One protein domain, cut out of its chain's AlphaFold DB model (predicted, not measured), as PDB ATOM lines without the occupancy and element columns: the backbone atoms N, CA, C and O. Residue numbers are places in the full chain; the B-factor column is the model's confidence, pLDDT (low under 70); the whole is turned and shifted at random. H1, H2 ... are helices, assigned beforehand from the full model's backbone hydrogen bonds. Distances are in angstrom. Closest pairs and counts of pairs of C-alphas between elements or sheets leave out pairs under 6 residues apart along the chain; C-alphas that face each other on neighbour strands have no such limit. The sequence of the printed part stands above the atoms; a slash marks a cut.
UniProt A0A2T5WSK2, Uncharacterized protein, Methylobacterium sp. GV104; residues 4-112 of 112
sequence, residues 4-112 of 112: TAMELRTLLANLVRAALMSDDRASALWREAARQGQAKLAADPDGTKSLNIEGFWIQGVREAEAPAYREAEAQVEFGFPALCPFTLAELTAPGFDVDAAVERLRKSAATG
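What this domain is: This is residues 4 to 112 of the 112 residues of an uncharacterized protein of Methylobacterium sp. GV104 (UniProt A0A2T5WSK2). Two long helices, H1 and H2, form a hairpin; H4 crosses H1 on the side away from H2, and H6 crosses both hairpin helices over another side. A long loop, residues 65 to 87, runs from H4 to the short H5. The printed part has 109 residues with six named helices, H1 to H6 in chain order, and no named strand: all helix. It is compact, with a radius of gyration of the C-alphas of 12.9 A and spans of 39 by 26 by 24 A.

How they stand to each other: H1, residues 4 to 20, is the hub, touching four other helices; the packing is mostly crossed. It forms a helical hairpin with H2, residues 24 to 43, at a shallow tilt of 22 degrees, opposite ways; the closest C-alphas, of Ala 18 and Ser 27, are 4.3 A apart. With residues 4 to 5 alone, H1 only just touches H3, residues 45 to 48, with 3 pairs of C-alphas within 8 A, the closest Thr 4 and Gly 47 at 6.0 A. H4, residues 53 to 64, touches H1 at a steep tilt of 53 degrees, closest at C-alphas 13 and 60, 4.1 A; H4 and H2 are apart. H5, residues 88 to 91, only just touches residues 38 to 42 of H2, with 3 such pairs, the closest Gln 38 and Leu 91 at 6.7 A. H6, residues 98 to 110, touches residues 15 to 20 of H1, closest at C-alphas 19 and 102, 5.2 A. Its residues 98 to 102 touch residues 31 to 35 of H2, closest at C-alphas 35 and 98, 6.4 A; both tilts are steep, 60 degrees. Every O i to N i+4 pair is within hydrogen-bond range in H1, H2, H4 and H6; H3 and H5 are too short for one.

Where its parts are: H1 begins at C-alpha 4 (202.824, 241.332, 152.824) and is 24.3 A long; H2 is 28.5 A, H4 15.8 A. H6, 18.3 A, ends at C-alpha 110 (207.114, 246.021, 182.203).

The domain as a whole: The farthest C-alphas, of Asp 46 and Gln 75, are 38.6 A apart. The printed part has no cut; the link H4 to H5 is long. Residues 69 to 79 and 111 to 112 have pLDDT under 70.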
ATOM      1  N   THR A   4     202.365 240.200 152.003       89.31
ATOM      2  CA  THR A   4     202.824 241.332 152.824       89.31
ATOM      3  C   THR A   4     202.081 241.444 154.165       89.31
ATOM      4  O   THR A   4     202.664 241.799 155.187       89.31
ATOM      5  N   ALA A   5     200.793 241.086 154.200       89.25
ATOM      6  CA  ALA A   5     200.001 241.080 155.431       89.25
ATOM      7  C   ALA A   5     200.433 239.965 156.399       89.25
ATOM      8  O   ALA A   5     200.451 240.168 157.614       89.25
ATOM      9  N   MET A   6     200.782 238.790 155.866       90.31
ATOM     10  CA  MET A   6     201.303 237.683 156.672       90.31
ATOM     11  C   MET A   6     202.699 238.007 157.204       90.31
ATOM     12  O   MET A   6     202.978 237.744 158.372       90.31
ATOM     13  N   GLU A   7     203.544 238.635 156.388       92.31
ATOM     14  CA  GLU A   7     204.882 239.075 156.793       92.31
ATOM     15  C   GLU A   7     204.817 240.136 157.900       92.31
ATOM     16  O   GLU A   7     205.525 240.011 158.897       92.31
ATOM     17  N   LEU A   8     203.907 241.117 157.810       93.06
ATOM     18  CA  LEU A   8     203.703 242.109 158.874       93.06
ATOM     19  C   LEU A   8     203.267 241.453 160.186       93.06
ATOM     20  O   LEU A   8     203.829 241.744 161.240       93.06
ATOM     21  N   ARG A   9     202.285 240.549 160.130       92.62
ATOM     22  CA  ARG A   9     201.835 239.810 161.314       92.62
ATOM     23  C   ARG A   9     202.976 239.013 161.946       92.62
ATOM     24  O   ARG A   9     203.177 239.100 163.153       92.62
ATOM     25  N   THR A  10     203.717 238.281 161.120       93.12
ATOM     26  CA  THR A  10     204.828 237.424 161.551       93.12
ATOM     27  C   THR A  10     205.952 238.256 162.160       93.12
ATOM     28  O   THR A  10     206.486 237.898 163.206       93.12
ATOM     29  N   LEU A  11     206.279 239.404 161.557       94.56
ATOM     30  CA  LEU A  11     207.238 240.356 162.111       94.56
ATOM     31  C   LEU A  11     206.821 240.799 163.517       94.56
ATOM     32  O   LEU A  11     207.620 240.713 164.447       94.56
ATOM     33  N   LEU A  12     205.572 241.245 163.681       94.56
ATOM     34  CA  LEU A  12     205.061 241.707 164.972       94.56
ATOM     35  C   LEU A  12     205.075 240.581 166.014       94.56
ATOM     36  O   LEU A  12     205.545 240.799 167.129       94.56
ATOM     37  N   ALA A  13     204.647 239.371 165.646       93.19
ATOM     38  CA  ALA A  13     204.704 238.208 166.529       93.19
ATOM     39  C   ALA A  13     206.144 237.883 166.960       93.19
ATOM     40  O   ALA A  13     206.399 237.652 168.141       93.19
ATOM     41  N   ASN A  14     207.106 237.929 166.036       94.25
ATOM     42  CA  ASN A  14     208.516 237.679 166.340       94.25
ATOM     43  C   ASN A  14     209.108 238.746 167.273       94.25
ATOM     44  O   ASN A  14     209.847 238.401 168.193       94.25
ATOM     45  N   LEU A  15     208.764 240.026 167.086       93.62
ATOM     46  CA  LEU A  15     209.193 241.106 167.984       93.62
ATOM     47  C   LEU A  15     208.645 240.914 169.403       93.62
ATOM     48  O   LEU A  15     209.388 241.038 170.377       93.62
ATOM     49  N   VAL A  16     207.360 240.571 169.519       91.44
ATOM     50  CA  VAL A  16     206.705 240.298 170.804       91.44
ATOM     51  C   VAL A  16     207.341 239.084 171.482       91.44
ATOM     52  O   VAL A  16     207.725 239.167 172.645       91.44
ATOM     53  N   ARG A  17     207.570 237.988 170.751       89.75
ATOM     54  CA  ARG A  17     208.255 236.805 171.296       89.75
ATOM     55  C   ARG A  17     209.664 237.111 171.764       89.75
ATOM     56  O   ARG A  17     210.032 236.725 172.865       89.75
ATOM     57  N   ALA A  18     210.450 237.825 170.963       91.12
ATOM     58  CA  ALA A  18     211.789 238.236 171.363       91.12
ATOM     59  C   ALA A  18     211.767 239.031 172.680       91.12
ATOM     60  O   ALA A  18     212.662 238.857 173.511       91.12
ATOM     61  N   ALA A  19     210.740 239.863 172.882       89.19
ATOM     62  CA  ALA A  19     210.547 240.612 174.116       89.19
ATOM     63  C   ALA A  19     210.174 239.714 175.308       89.19
ATOM     64  O   ALA A  19     210.718 239.930 176.389       89.19
ATOM     65  N   LEU A  20     209.323 238.703 175.099       85.19
ATOM     66  CA  LEU A  20     208.859 237.759 176.129       85.19
ATOM     67  C   LEU A  20     209.916 236.733 176.563       85.19
ATOM     68  O   LEU A  20     209.884 236.249 177.695       85.19
ATOM     69  N   MET A  21     210.868 236.394 175.689       85.31
ATOM     70  CA  MET A  21     211.923 235.441 176.033       85.31
ATOM     71  C   MET A  21     212.858 236.019 177.103       85.31
ATOM     72  O   MET A  21     213.525 237.035 176.882       85.31
ATOM     73  N   SER A  22     212.938 235.322 178.240       76.00
ATOM     74  CA  SER A  22     213.918 235.597 179.304       76.00
ATOM     75  C   SER A  22     215.309 235.040 178.989       76.00
ATOM     76  O   SER A  22     216.302 235.566 179.480       76.00
ATOM     77  N   ASP A  23     215.399 233.997 178.158       82.94
ATOM     78  CA  ASP A  23     216.676 233.478 177.665       82.94
ATOM     79  C   ASP A  23     217.169 234.300 176.462       82.94
ATOM     80  O   ASP A  23     216.467 234.459 175.457       82.94
ATOM     81  N   ASP A  24     218.399 234.811 176.548       82.56
ATOM     82  CA  ASP A  24     218.994 235.646 175.500       82.56
ATOM     83  C   ASP A  24     219.194 234.904 174.173       82.56
ATOM     84  O   ASP A  24     219.077 235.517 173.109       82.56
ATOM     85  N   ARG A  25     219.453 233.587 174.194       85.69
ATOM     86  CA  ARG A  25     219.628 232.805 172.959       85.69
ATOM     87  C   ARG A  25     218.290 232.592 172.264       85.69
ATOM     88  O   ARG A  25     218.203 232.782 171.053       85.69
ATOM     89  N   ALA A  26     217.245 232.253 173.015       85.50
ATOM     90  CA  ALA A  26     215.886 232.151 172.500       85.50
ATOM     91  C   ALA A  26     215.416 233.502 171.945       85.50
ATOM     92  O   ALA A  26     214.889 233.562 170.836       85.50
ATOM     93  N   SER A  27     215.678 234.597 172.663       88.69
ATOM     94  CA  SER A  27     215.378 235.951 172.193       88.69
ATOM     95  C   SER A  27     216.118 236.285 170.890       88.69
ATOM     96  O   SER A  27     215.510 236.801 169.952       88.69
ATOM     97  N   ALA A  28     217.404 235.928 170.769       91.56
ATOM     98  CA  ALA A  28     218.198 236.168 169.561       91.56
ATOM     99  C   ALA A  28     217.627 235.483 168.305       91.56
ATOM    100  O   ALA A  28     217.632 236.097 167.236       91.56
ATOM    101  N   LEU A  29     217.080 234.267 168.429       92.19
ATOM    102  CA  LEU A  29     216.436 233.560 167.312       92.19
ATOM    103  C   LEU A  29     215.222 234.332 166.777       92.19
ATOM    104  O   LEU A  29     215.067 234.505 165.568       92.19
ATOM    105  N   TRP A  30     214.383 234.854 167.674       92.81
ATOM    106  CA  TRP A  30     213.217 235.647 167.283       92.81
ATOM    107  C   TRP A  30     213.605 237.014 166.718       92.81
ATOM    108  O   TRP A  30     212.983 237.472 165.760       92.81
ATOM    109  N   ARG A  31     214.666 237.645 167.242       94.38
ATOM    110  CA  ARG A  31     215.221 238.883 166.671       94.38
ATOM    111  C   ARG A  31     215.726 238.668 165.249       94.38
ATOM    112  O   ARG A  31     215.460 239.488 164.376       94.38
ATOM    113  N   GLU A  32     216.415 237.563 164.982       94.81
ATOM    114  CA  GLU A  32     216.863 237.237 163.627       94.81
ATOM    115  C   GLU A  32     215.681 237.014 162.672       94.81
ATOM    116  O   GLU A  32     215.649 237.603 161.590       94.81
ATOM    117  N   ALA A  33     214.667 236.255 163.094       94.12
ATOM    118  CA  ALA A  33     213.447 236.058 162.312       94.12
ATOM    119  C   ALA A  33     212.699 237.382 162.051       94.12
ATOM    120  O   ALA A  33     212.189 237.610 160.952       94.12
ATOM    121  N   ALA A  34     212.675 238.291 163.031       94.44
ATOM    122  CA  ALA A  34     212.124 239.632 162.866       94.44
ATOM    123  C   ALA A  34     212.926 240.456 161.843       94.44
ATOM    124  O   ALA A  34     212.327 241.074 160.970       94.44
ATOM    125  N   ARG A  35     214.266 240.416 161.859       94.62
ATOM    126  CA  ARG A  35     215.089 241.099 160.836       94.62
ATOM    127  C   ARG A  35     214.788 240.593 159.424       94.62
ATOM    128  O   ARG A  35     214.698 241.393 158.497       94.62
ATOM    129  N   GLN A  36     214.587 239.286 159.254       93.56
ATOM    130  CA  GLN A  36     214.228 238.708 157.954       93.56
ATOM    131  C   GLN A  36     212.846 239.180 157.474       93.56
ATOM    132  O   GLN A  36     212.707 239.581 156.320       93.56
ATOM    133  N   GLY A  37     211.838 239.172 158.355       91.56
ATOM    134  CA  GLY A  37     210.501 239.691 158.039       91.56
ATOM    135  C   GLY A  37     210.518 241.189 157.722       91.56
ATOM    136  O   GLY A  37     209.898 241.637 156.763       91.56
ATOM    137  N   GLN A  38     211.306 241.962 158.472       94.31
ATOM    138  CA  GLN A  38     211.490 243.391 158.240       94.31
ATOM    139  C   GLN A  38     212.108 243.672 156.868       94.31
ATOM    140  O   GLN A  38     211.577 244.496 156.126       94.31
ATOM    141  N   ALA A  39     213.167 242.950 156.493       92.31
ATOM    142  CA  ALA A  39     213.822 243.120 155.199       92.31
ATOM    143  C   ALA A  39     212.875 242.834 154.021       92.31
ATOM    144  O   ALA A  39     212.906 243.540 153.014       92.31
ATOM    145  N   LYS A  40     211.994 241.834 154.155       91.19
ATOM    146  CA  LYS A  40     210.969 241.537 153.144       91.19
ATOM    147  C   LYS A  40     209.921 242.644 153.039       91.19
ATOM    148  O   LYS A  40     209.580 243.042 151.932       91.19
ATOM    149  N   LEU A  41     209.445 243.177 154.166       90.44
ATOM    150  CA  LEU A  41     208.500 244.303 154.163       90.44
ATOM    151  C   LEU A  41     209.131 245.580 153.601       90.44
ATOM    152  O   LEU A  41     208.478 246.314 152.867       90.44
ATOM    153  N   ALA A  42     210.404 245.834 153.905       90.19
ATOM    154  CA  ALA A  42     211.148 246.962 153.350       90.19
ATOM    155  C   ALA A  42     211.358 246.841 151.829       90.19
ATOM    156  O   ALA A  42     211.483 247.859 151.148       90.19
ATOM    157  N   ALA A  43     211.370 245.618 151.284       90.25
ATOM    158  CA  ALA A  43     211.438 245.371 149.844       90.25
ATOM    159  C   ALA A  43     210.099 245.608 149.113       90.25
ATOM    160  O   ALA A  43     210.110 245.817 147.901       90.25
ATOM    161  N   ASP A  44     208.969 245.620 149.830       87.50
ATOM    162  CA  ASP A  44     207.625 245.897 149.298       87.50
ATOM    163  C   ASP A  44     206.883 246.972 150.127       87.50
ATOM    164  O   ASP A  44     205.876 246.702 150.792       87.50
ATOM    165  N   PRO A  45     207.355 248.233 150.111       80.44
ATOM    166  CA  PRO A  45     206.743 249.297 150.901       80.44
ATOM    167  C   PRO A  45     205.321 249.630 150.425       80.44
ATOM    168  O   PRO A  45     204.473 249.992 151.241       80.44
ATOM    169  N   ASP A  46     205.018 249.490 149.132       84.94
ATOM    170  CA  ASP A  46     203.684 249.753 148.586       84.94
ATOM    171  C   ASP A  46     202.635 248.753 149.088       84.94
ATOM    172  O   ASP A  46     201.528 249.170 149.445       84.94
ATOM    173  N   GLY A  47     202.992 247.471 149.233       84.50
ATOM    174  CA  GLY A  47     202.115 246.460 149.825       84.50
ATOM    175  C   GLY A  47     201.742 246.734 151.285       84.50
ATOM    176  O   GLY A  47     200.697 246.274 151.749       84.50
ATOM    177  N   THR A  48     202.538 247.532 152.010       84.62
ATOM    178  CA  THR A  48     202.266 247.874 153.418       84.62
ATOM    179  C   THR A  48     201.304 249.048 153.607       84.62
ATOM    180  O   THR A  48     200.629 249.112 154.631       84.62
ATOM    181  N   LYS A  49     201.167 249.947 152.620       82.94
ATOM    182  CA  LYS A  49     200.419 251.218 152.761       82.94
ATOM    183  C   LYS A  49     198.932 251.042 153.079       82.94
ATOM    184  O   LYS A  49     198.319 251.935 153.654       82.94
ATOM    185  N   SER A  50     198.346 249.914 152.681       84.19
ATOM    186  CA  SER A  50     196.925 249.602 152.889       84.19
ATOM    187  C   SER A  50     196.655 248.758 154.141       84.19
ATOM    188  O   SER A  50     195.500 248.454 154.441       84.19
ATOM    189  N   LEU A  51     197.699 248.363 154.875       88.69
ATOM    190  CA  LEU A  51     197.569 247.485 156.032       88.69
ATOM    191  C   LEU A  51     197.162 248.273 157.280       88.69
ATOM    192  O   LEU A  51     197.674 249.353 157.561       88.69
ATOM    193  N   ASN A  52     196.259 247.700 158.075       90.31
ATOM    194  CA  ASN A  52     195.909 248.248 159.381       90.31
ATOM    195  C   ASN A  52     196.841 247.680 160.460       90.31
ATOM    196  O   ASN A  52     196.597 246.584 160.970       90.31
ATOM    197  N   ILE A  53     197.886 248.429 160.810       92.06
ATOM    198  CA  ILE A  53     198.893 248.012 161.795       92.06
ATOM    199  C   ILE A  53     198.295 247.628 163.150       92.06
ATOM    200  O   ILE A  53     198.705 246.621 163.711       92.06
ATOM    201  N   GLU A  54     197.260 248.327 163.618       92.62
ATOM    202  CA  GLU A  54     196.609 248.032 164.902       92.62
ATOM    203  C   GLU A  54     195.928 246.657 164.888       92.62
ATOM    204  O   GLU A  54     196.026 245.870 165.831       92.62
ATOM    205  N   GLY A  55     195.282 246.313 163.770       92.00
ATOM    206  CA  GLY A  55     194.666 245.000 163.591       92.00
ATOM    207  C   GLY A  55     195.694 243.869 163.508       92.00
ATOM    208  O   GLY A  55     195.427 242.759 163.975       92.00
ATOM    209  N   PHE A  56     196.866 244.131 162.925       93.31
ATOM    210  CA  PHE A  56     197.965 243.162 162.867       93.31
ATOM    211  C   PHE A  56     198.721 243.052 164.187       93.31
ATOM    212  O   PHE A  56     199.148 241.954 164.528       93.31
ATOM    213  N   TRP A  57     198.814 244.134 164.956       93.19
ATOM    214  CA  TRP A  57     199.387 244.146 166.297       93.19
ATOM    215  C   TRP A  57     198.642 243.199 167.232       93.19
ATOM    216  O   TRP A  57     199.244 242.274 167.772       93.19
ATOM    217  N   ILE A  58     197.316 243.332 167.322       90.62
ATOM    218  CA  ILE A  58     196.483 242.451 168.157       90.62
ATOM    219  C   ILE A  58     196.644 240.981 167.744       90.62
ATOM    220  O   ILE A  58     196.675 240.088 168.590       90.62
ATOM    221  N   GLN A  59     196.740 240.710 166.440       90.94
ATOM    222  CA  GLN A  59     196.953 239.352 165.935       90.94
ATOM    223  C   GLN A  59     198.355 238.823 166.250       90.94
ATOM    224  O   GLN A  59     198.478 237.668 166.643       90.94
ATOM    225  N   GLY A  60     199.386 239.654 166.087       90.38
ATOM    226  CA  GLY A  60     200.777 239.304 166.358       90.38
ATOM    227  C   GLY A  60     201.021 239.025 167.839       90.38
ATOM    228  O   GLY A  60     201.648 238.025 168.163       90.38
ATOM    229  N   VAL A  61     200.446 239.835 168.734       88.81
ATOM    230  CA  VAL A  61     200.491 239.603 170.188       88.81
ATOM    231  C   VAL A  61     199.832 238.266 170.542       88.81
ATOM    232  O   VAL A  61     200.475 237.407 171.135       88.81
ATOM    233  N   ARG A  62     198.606 238.011 170.063       86.25
ATOM    234  CA  ARG A  62     197.909 236.730 170.307       86.25
ATOM    235  C   ARG A  62     198.659 235.510 169.768       86.25
ATOM    236  O   ARG A  62     198.550 234.423 170.326       86.25
ATOM    237  N   GLU A  63     199.344 235.661 168.639       87.31
ATOM    238  CA  GLU A  63     200.158 234.602 168.044       87.31
ATOM    239  C   GLU A  63     201.456 234.371 168.821       87.31
ATOM    240  O   GLU A  63     201.896 233.226 168.959       87.31
ATOM    241  N   ALA A  64     202.058 235.440 169.340       85.69
ATOM    242  CA  ALA A  64     203.224 235.356 170.200       85.69
ATOM    243  C   ALA A  64     202.896 234.591 171.487       85.69
ATOM    244  O   ALA A  64     203.565 233.597 171.751       85.69
ATOM    245  N   GLU A  65     201.795 234.957 172.151       80.50
ATOM    246  CA  GLU A  65     201.278 234.360 173.396       80.50
ATOM    247  C   GLU A  65     200.589 232.992 173.206       80.50
ATOM    248  O   GLU A  65     199.891 232.484 174.098       80.50
ATOM    249  N   ALA A  66     200.702 232.389 172.019       81.31
ATOM    250  CA  ALA A  66     200.077 231.105 171.755       81.31
ATOM    251  C   ALA A  66     200.584 230.054 172.766       81.31
ATOM    252  O   ALA A  66     201.776 229.998 173.068       81.31
ATOM    253  N   PRO A  67     199.709 229.157 173.262       70.31
ATOM    254  CA  PRO A  67     200.030 228.255 174.373       70.31
ATOM    255  C   PRO A  67     201.232 227.336 174.119       70.31
ATOM    256  O   PRO A  67     201.816 226.842 175.074       70.31
ATOM    257  N   ALA A  68     201.621 227.138 172.856       71.94
ATOM    258  CA  ALA A  68     202.812 226.387 172.466       71.94
ATOM    259  C   ALA A  68     204.143 227.035 172.906       71.94
ATOM    260  O   ALA A  68     205.169 226.363 172.884       71.94
ATOM    261  N   TYR A  69     204.142 228.317 173.288       68.75
ATOM    262  CA  TYR A  69     205.345 229.074 173.663       68.75
ATOM    263  C   TYR A  69     205.396 229.422 175.157       68.75
ATOM    264  O   TYR A  69     206.454 229.783 175.669       68.75
ATOM    265  N   ARG A  70     204.294 229.176 175.877       66.25
ATOM    266  CA  ARG A  70     204.080 229.578 177.274       66.25
ATOM    267  C   ARG A  70     205.051 228.946 178.279       66.25
ATOM    268  O   ARG A  70     205.232 229.476 179.366       66.25
ATOM    269  N   GLU A  71     205.668 227.814 177.936       63.16
ATOM    270  CA  GLU A  71     206.679 227.146 178.776       63.16
ATOM    271  C   GLU A  71     208.067 227.807 178.680       63.16
ATOM    272  O   GLU A  71     208.865 227.700 179.608       63.16
ATOM    273  N   ALA A  72     208.356 228.506 177.574       60.31
ATOM    274  CA  ALA A  72     209.612 229.232 177.356       60.31
ATOM    275  C   ALA A  72     209.524 230.714 177.772       60.31
ATOM    276  O   ALA A  72     210.538 231.355 178.057       60.31
ATOM    277  N   GLU A  73     208.306 231.251 177.827       63.47
ATOM    278  CA  GLU A  73     207.964 232.591 178.299       63.47
ATOM    279  C   GLU A  73     207.959 232.587 179.837       63.47
ATOM    280  O   GLU A  73     206.916 232.444 180.470       63.47
ATOM    281  N   ALA A  74     209.141 232.632 180.463       55.16
ATOM    282  CA  ALA A  74     209.254 232.643 181.922       55.16
ATOM    283  C   ALA A  74     208.330 233.722 182.522       55.16
ATOM    284  O   ALA A  74     208.423 234.902 182.187       55.16
ATOM    285  N   GLN A  75     207.390 233.270 183.352       55.88
ATOM    286  CA  GLN A  75     206.179 233.995 183.716       55.88
ATOM    287  C   GLN A  75     206.422 235.372 184.342       55.88
ATOM    288  O   GLN A  75     206.891 235.482 185.472       55.88
ATOM    289  N   VAL A  76     205.948 236.398 183.640       52.38
ATOM    290  CA  VAL A  76     205.356 237.618 184.194       52.38
ATOM    291  C   VAL A  76     204.167 237.912 183.283       52.38
ATOM    292  O   VAL A  76     204.304 237.812 182.065       52.38
ATOM    293  N   GLU A  77     202.986 238.189 183.840       54.72
ATOM    294  CA  GLU A  77     201.834 238.647 183.055       54.72
ATOM    295  C   GLU A  77     202.215 239.961 182.359       54.72
ATOM    296  O   GLU A  77     202.155 241.038 182.945       54.72
ATOM    297  N   PHE A  78     202.702 239.865 181.124       61.84
ATOM    298  CA  PHE A  78     203.120 241.016 180.342       61.84
ATOM    299  C   PHE A  78     201.888 241.665 179.712       61.84
ATOM    300  O   PHE A  78     201.284 241.131 178.784       61.84
ATOM    301  N   GLY A  79     201.523 242.847 180.206       69.00
ATOM    302  CA  GLY A  79     200.489 243.681 179.605       69.00
ATOM    303  C   GLY A  79     201.050 244.459 178.419       69.00
ATOM    304  O   GLY A  79     201.548 245.571 178.584       69.00
ATOM    305  N   PHE A  80     200.987 243.898 177.208       76.31
ATOM    306  CA  PHE A  80     201.320 244.675 176.014       76.31
ATOM    307  C   PHE A  80     200.331 245.833 175.811       76.31
ATOM    308  O   PHE A  80     199.141 245.695 176.111       76.31
ATOM    309  N   PRO A  81     200.790 246.979 175.274       80.44
ATOM    310  CA  PRO A  81     199.907 248.102 175.000       80.44
ATOM    311  C   PRO A  81     198.804 247.703 174.012       80.44
ATOM    312  O   PRO A  81     199.035 246.957 173.060       80.44
ATOM    313  N   ALA A  82     197.603 248.251 174.214       82.62
ATOM    314  CA  ALA A  82     196.466 248.018 173.322       82.62
ATOM    315  C   ALA A  82     196.714 248.535 171.894       82.62
ATOM    316  O   ALA A  82     196.134 248.006 170.947       82.62
ATOM    317  N   LEU A  83     197.571 249.552 171.761       86.31
ATOM    318  CA  LEU A  83     197.980 250.131 170.485       86.31
ATOM    319  C   LEU A  83     199.399 249.701 170.119       86.31
ATOM    320  O   LEU A  83     200.241 249.522 171.005       86.31
ATOM    321  N   CYS A  84     199.678 249.585 168.820       90.00
ATOM    322  CA  CYS A  84     201.018 249.244 168.356       90.00
ATOM    323  C   CYS A  84     202.010 250.358 168.741       90.00
ATOM    324  O   CYS A  84     201.779 251.528 168.423       90.00
ATOM    325  N   PRO A  85     203.152 250.042 169.378       91.00
ATOM    326  CA  PRO A  85     204.152 251.050 169.733       91.00
ATOM    327  C   PRO A  85     205.006 251.518 168.542       91.00
ATOM    328  O   PRO A  85     205.910 252.333 168.747       91.00
ATOM    329  N   PHE A  86     204.733 251.008 167.337       92.38
ATOM    330  CA  PHE A  86     205.435 251.301 166.089       92.38
ATOM    331  C   PHE A  86     204.452 251.711 164.996       92.38
ATOM    332  O   PHE A  86     203.335 251.200 164.931       92.38
ATOM    333  N   THR A  87     204.905 252.558 164.077       91.81
ATOM    334  CA  THR A  87     204.207 252.852 162.821       91.81
ATOM    335  C   THR A  87     204.695 251.955 161.674       91.81
ATOM    336  O   THR A  87     205.806 251.426 161.701       91.81
ATOM    337  N   LEU A  88     203.896 251.812 160.607       90.62
ATOM    338  CA  LEU A  88     204.315 251.073 159.399       90.62
ATOM    339  C   LEU A  88     205.543 251.694 158.729       90.62
ATOM    340  O   LEU A  88     206.392 250.975 158.204       90.62
ATOM    341  N   ALA A  89     205.644 253.023 158.760       89.75
ATOM    342  CA  ALA A  89     206.778 253.745 158.201       89.75
ATOM    343  C   ALA A  89     208.068 253.453 158.981       89.75
ATOM    344  O   ALA A  89     209.120 253.293 158.371       89.75
ATOM    345  N   GLU A  90     207.989 253.326 160.309       91.81
ATOM    346  CA  GLU A  90     209.128 252.892 161.123       91.81
ATOM    347  C   GLU A  90     209.524 251.451 160.800       91.81
ATOM    348  O   GLU A  90     210.694 251.194 160.539       91.81
ATOM    349  N   LEU A  91     208.561 250.520 160.754       90.56
ATOM    350  CA  LEU A  91     208.838 249.100 160.498       90.56
ATOM    351  C   LEU A  91     209.452 248.853 159.113       90.56
ATOM    352  O   LEU A  91     210.280 247.963 158.958       90.56
ATOM    353  N   THR A  92     209.079 249.636 158.105       90.56
ATOM    354  CA  THR A  92     209.602 249.498 156.733       90.56
ATOM    355  C   THR A  92     210.841 250.353 156.463       90.56
ATOM    356  O   THR A  92     211.389 250.309 155.362       90.56
ATOM    357  N   ALA A  93     211.323 251.114 157.451       90.81
ATOM    358  CA  ALA A  93     212.497 251.956 157.279       90.81
ATOM    359  C   ALA A  93     213.772 251.106 157.069       90.81
ATOM    360  O   ALA A  93     213.993 250.135 157.795       90.81
ATOM    361  N   PRO A  94     214.685 251.502 156.159       82.00
ATOM    362  CA  PRO A  94     215.932 250.775 155.871       82.00
ATOM    363  C   PRO A  94     216.962 250.785 157.021       82.00
ATOM    364  O   PRO A  94     218.075 250.296 156.856       82.00
ATOM    365  N   GLY A  95     216.605 251.341 158.180       85.88
ATOM    366  CA  GLY A  95     217.410 251.351 159.402       85.88
ATOM    367  C   GLY A  95     216.606 250.973 160.643       85.88
ATOM    368  O   GLY A  95     216.967 251.397 161.737       85.88
ATOM    369  N   PHE A  96     215.493 250.244 160.486       91.81
ATOM    370  CA  PHE A  96     214.720 249.774 161.631       91.81
ATOM    371  C   PHE A  96     215.578 248.865 162.519       91.81
ATOM    372  O   PHE A  96     215.998 247.779 162.114       91.81
ATOM    373  N   ASP A  97     215.832 249.323 163.742       93.56
ATOM    374  CA  ASP A  97     216.617 248.591 164.726       93.56
ATOM    375  C   ASP A  97     215.707 247.628 165.504       93.56
ATOM    376  O   ASP A  97     214.964 248.016 166.409       93.56
ATOM    377  N   VAL A  98     215.765 246.351 165.117       93.88
ATOM    378  CA  VAL A  98     215.000 245.264 165.745       93.88
ATOM    379  C   VAL A  98     215.366 245.090 167.217       93.88
ATOM    380  O   VAL A  98     214.485 244.825 168.035       93.88
ATOM    381  N   ASP A  99     216.638 245.244 167.583       93.06
ATOM    382  CA  ASP A  99     217.077 245.092 168.967       93.06
ATOM    383  C   ASP A  99     216.498 246.223 169.825       93.06
ATOM    384  O   ASP A  99     215.879 245.962 170.859       93.06
ATOM    385  N   ALA A 100     216.581 247.468 169.346       93.12
ATOM    386  CA  ALA A 100     215.970 248.617 170.012       93.12
ATOM    387  C   ALA A 100     214.438 248.497 170.107       93.12
ATOM    388  O   ALA A 100     213.848 248.873 171.126       93.12
ATOM    389  N   ALA A 101     213.785 247.951 169.078       93.94
ATOM    390  CA  ALA A 101     212.350 247.694 169.079       93.94
ATOM    391  C   ALA A 101     211.949 246.668 170.151       93.94
ATOM    392  O   ALA A 101     211.000 246.895 170.902       93.94
ATOM    393  N   VAL A 102     212.697 245.572 170.279       92.25
ATOM    394  CA  VAL A 102     212.461 244.561 171.319       92.25
ATOM    395  C   VAL A 102     212.664 245.140 172.717       92.25
ATOM    396  O   VAL A 102     211.842 244.917 173.603       92.25
ATOM    397  N   GLU A 103     213.705 245.944 172.920       90.62
ATOM    398  CA  GLU A 103     213.936 246.609 174.207       90.62
ATOM    399  C   GLU A 103     212.835 247.627 174.540       90.62
ATOM    400  O   GLU A 103     212.431 247.758 175.698       90.62
ATOM    401  N   ARG A 104     212.292 248.325 173.534       90.75
ATOM    402  CA  ARG A 104     211.117 249.190 173.705       90.75
ATOM    403  C   ARG A 104     209.896 248.384 174.140       90.75
ATOM    404  O   ARG A 104     209.220 248.798 175.075       90.75
ATOM    405  N   LEU A 105     209.647 247.232 173.514       89.75
ATOM    406  CA  LEU A 105     208.548 246.336 173.883       89.75
ATOM    407  C   LEU A 105     208.683 245.817 175.313       89.75
ATOM    408  O   LEU A 105     207.719 245.893 176.069       89.75
ATOM    409  N   ARG A 106     209.879 245.370 175.709       87.00
ATOM    410  CA  ARG A 106     210.166 244.936 177.085       87.00
ATOM    411  C   ARG A 106     209.857 246.032 178.099       87.00
ATOM    412  O   ARG A 106     209.204 245.772 179.102       87.00
ATOM    413  N   LYS A 107     210.271 247.273 177.815       85.38
ATOM    414  CA  LYS A 107     209.974 248.431 178.673       85.38
ATOM    415  C   LYS A 107     208.479 248.725 178.745       85.38
ATOM    416  O   LYS A 107     207.971 248.918 179.841       85.38
ATOM    417  N   SER A 108     207.786 248.739 177.607       82.50
ATOM    418  CA  SER A 108     206.339 248.986 177.557       82.50
ATOM    419  C   SER A 108     205.539 247.919 178.300       82.50
ATOM    420  O   SER A 108     204.578 248.252 178.983       82.50
ATOM    421  N   ALA A 109     205.951 246.658 178.192       78.00
ATOM    422  CA  ALA A 109     205.267 245.544 178.828       78.00
ATOM    423  C   ALA A 109     205.583 245.447 180.338       78.00
ATOM    424  O   ALA A 109     204.742 244.998 181.107       78.00
ATOM    425  N   ALA A 110     206.755 245.921 180.783       72.44
ATOM    426  CA  ALA A 110     207.114 246.021 182.203       72.44
ATOM    427  C   ALA A 110     206.415 247.178 182.950       72.44
ATOM    428  O   ALA A 110     206.455 247.224 184.176       72.44
ATOM    429  N   THR A 111     205.816 248.130 182.228       60.88
ATOM    430  CA  THR A 111     205.041 249.249 182.800       60.88
ATOM    431  C   THR A 111     203.529 248.995 182.861       60.88
ATOM    432  O   THR A 111     202.788 249.935 183.153       60.88
ATOM    433  N   GLY A 112     203.085 247.775 182.535       49.62
ATOM    434  CA  GLY A 112     201.681 247.351 182.572       49.62
ATOM    435  C   GLY A 112     201.130 247.162 183.978       49.62
ATOM    436  O   GLY A 112     201.901 246.721 184.860       49.62
TER     437      GLY A 112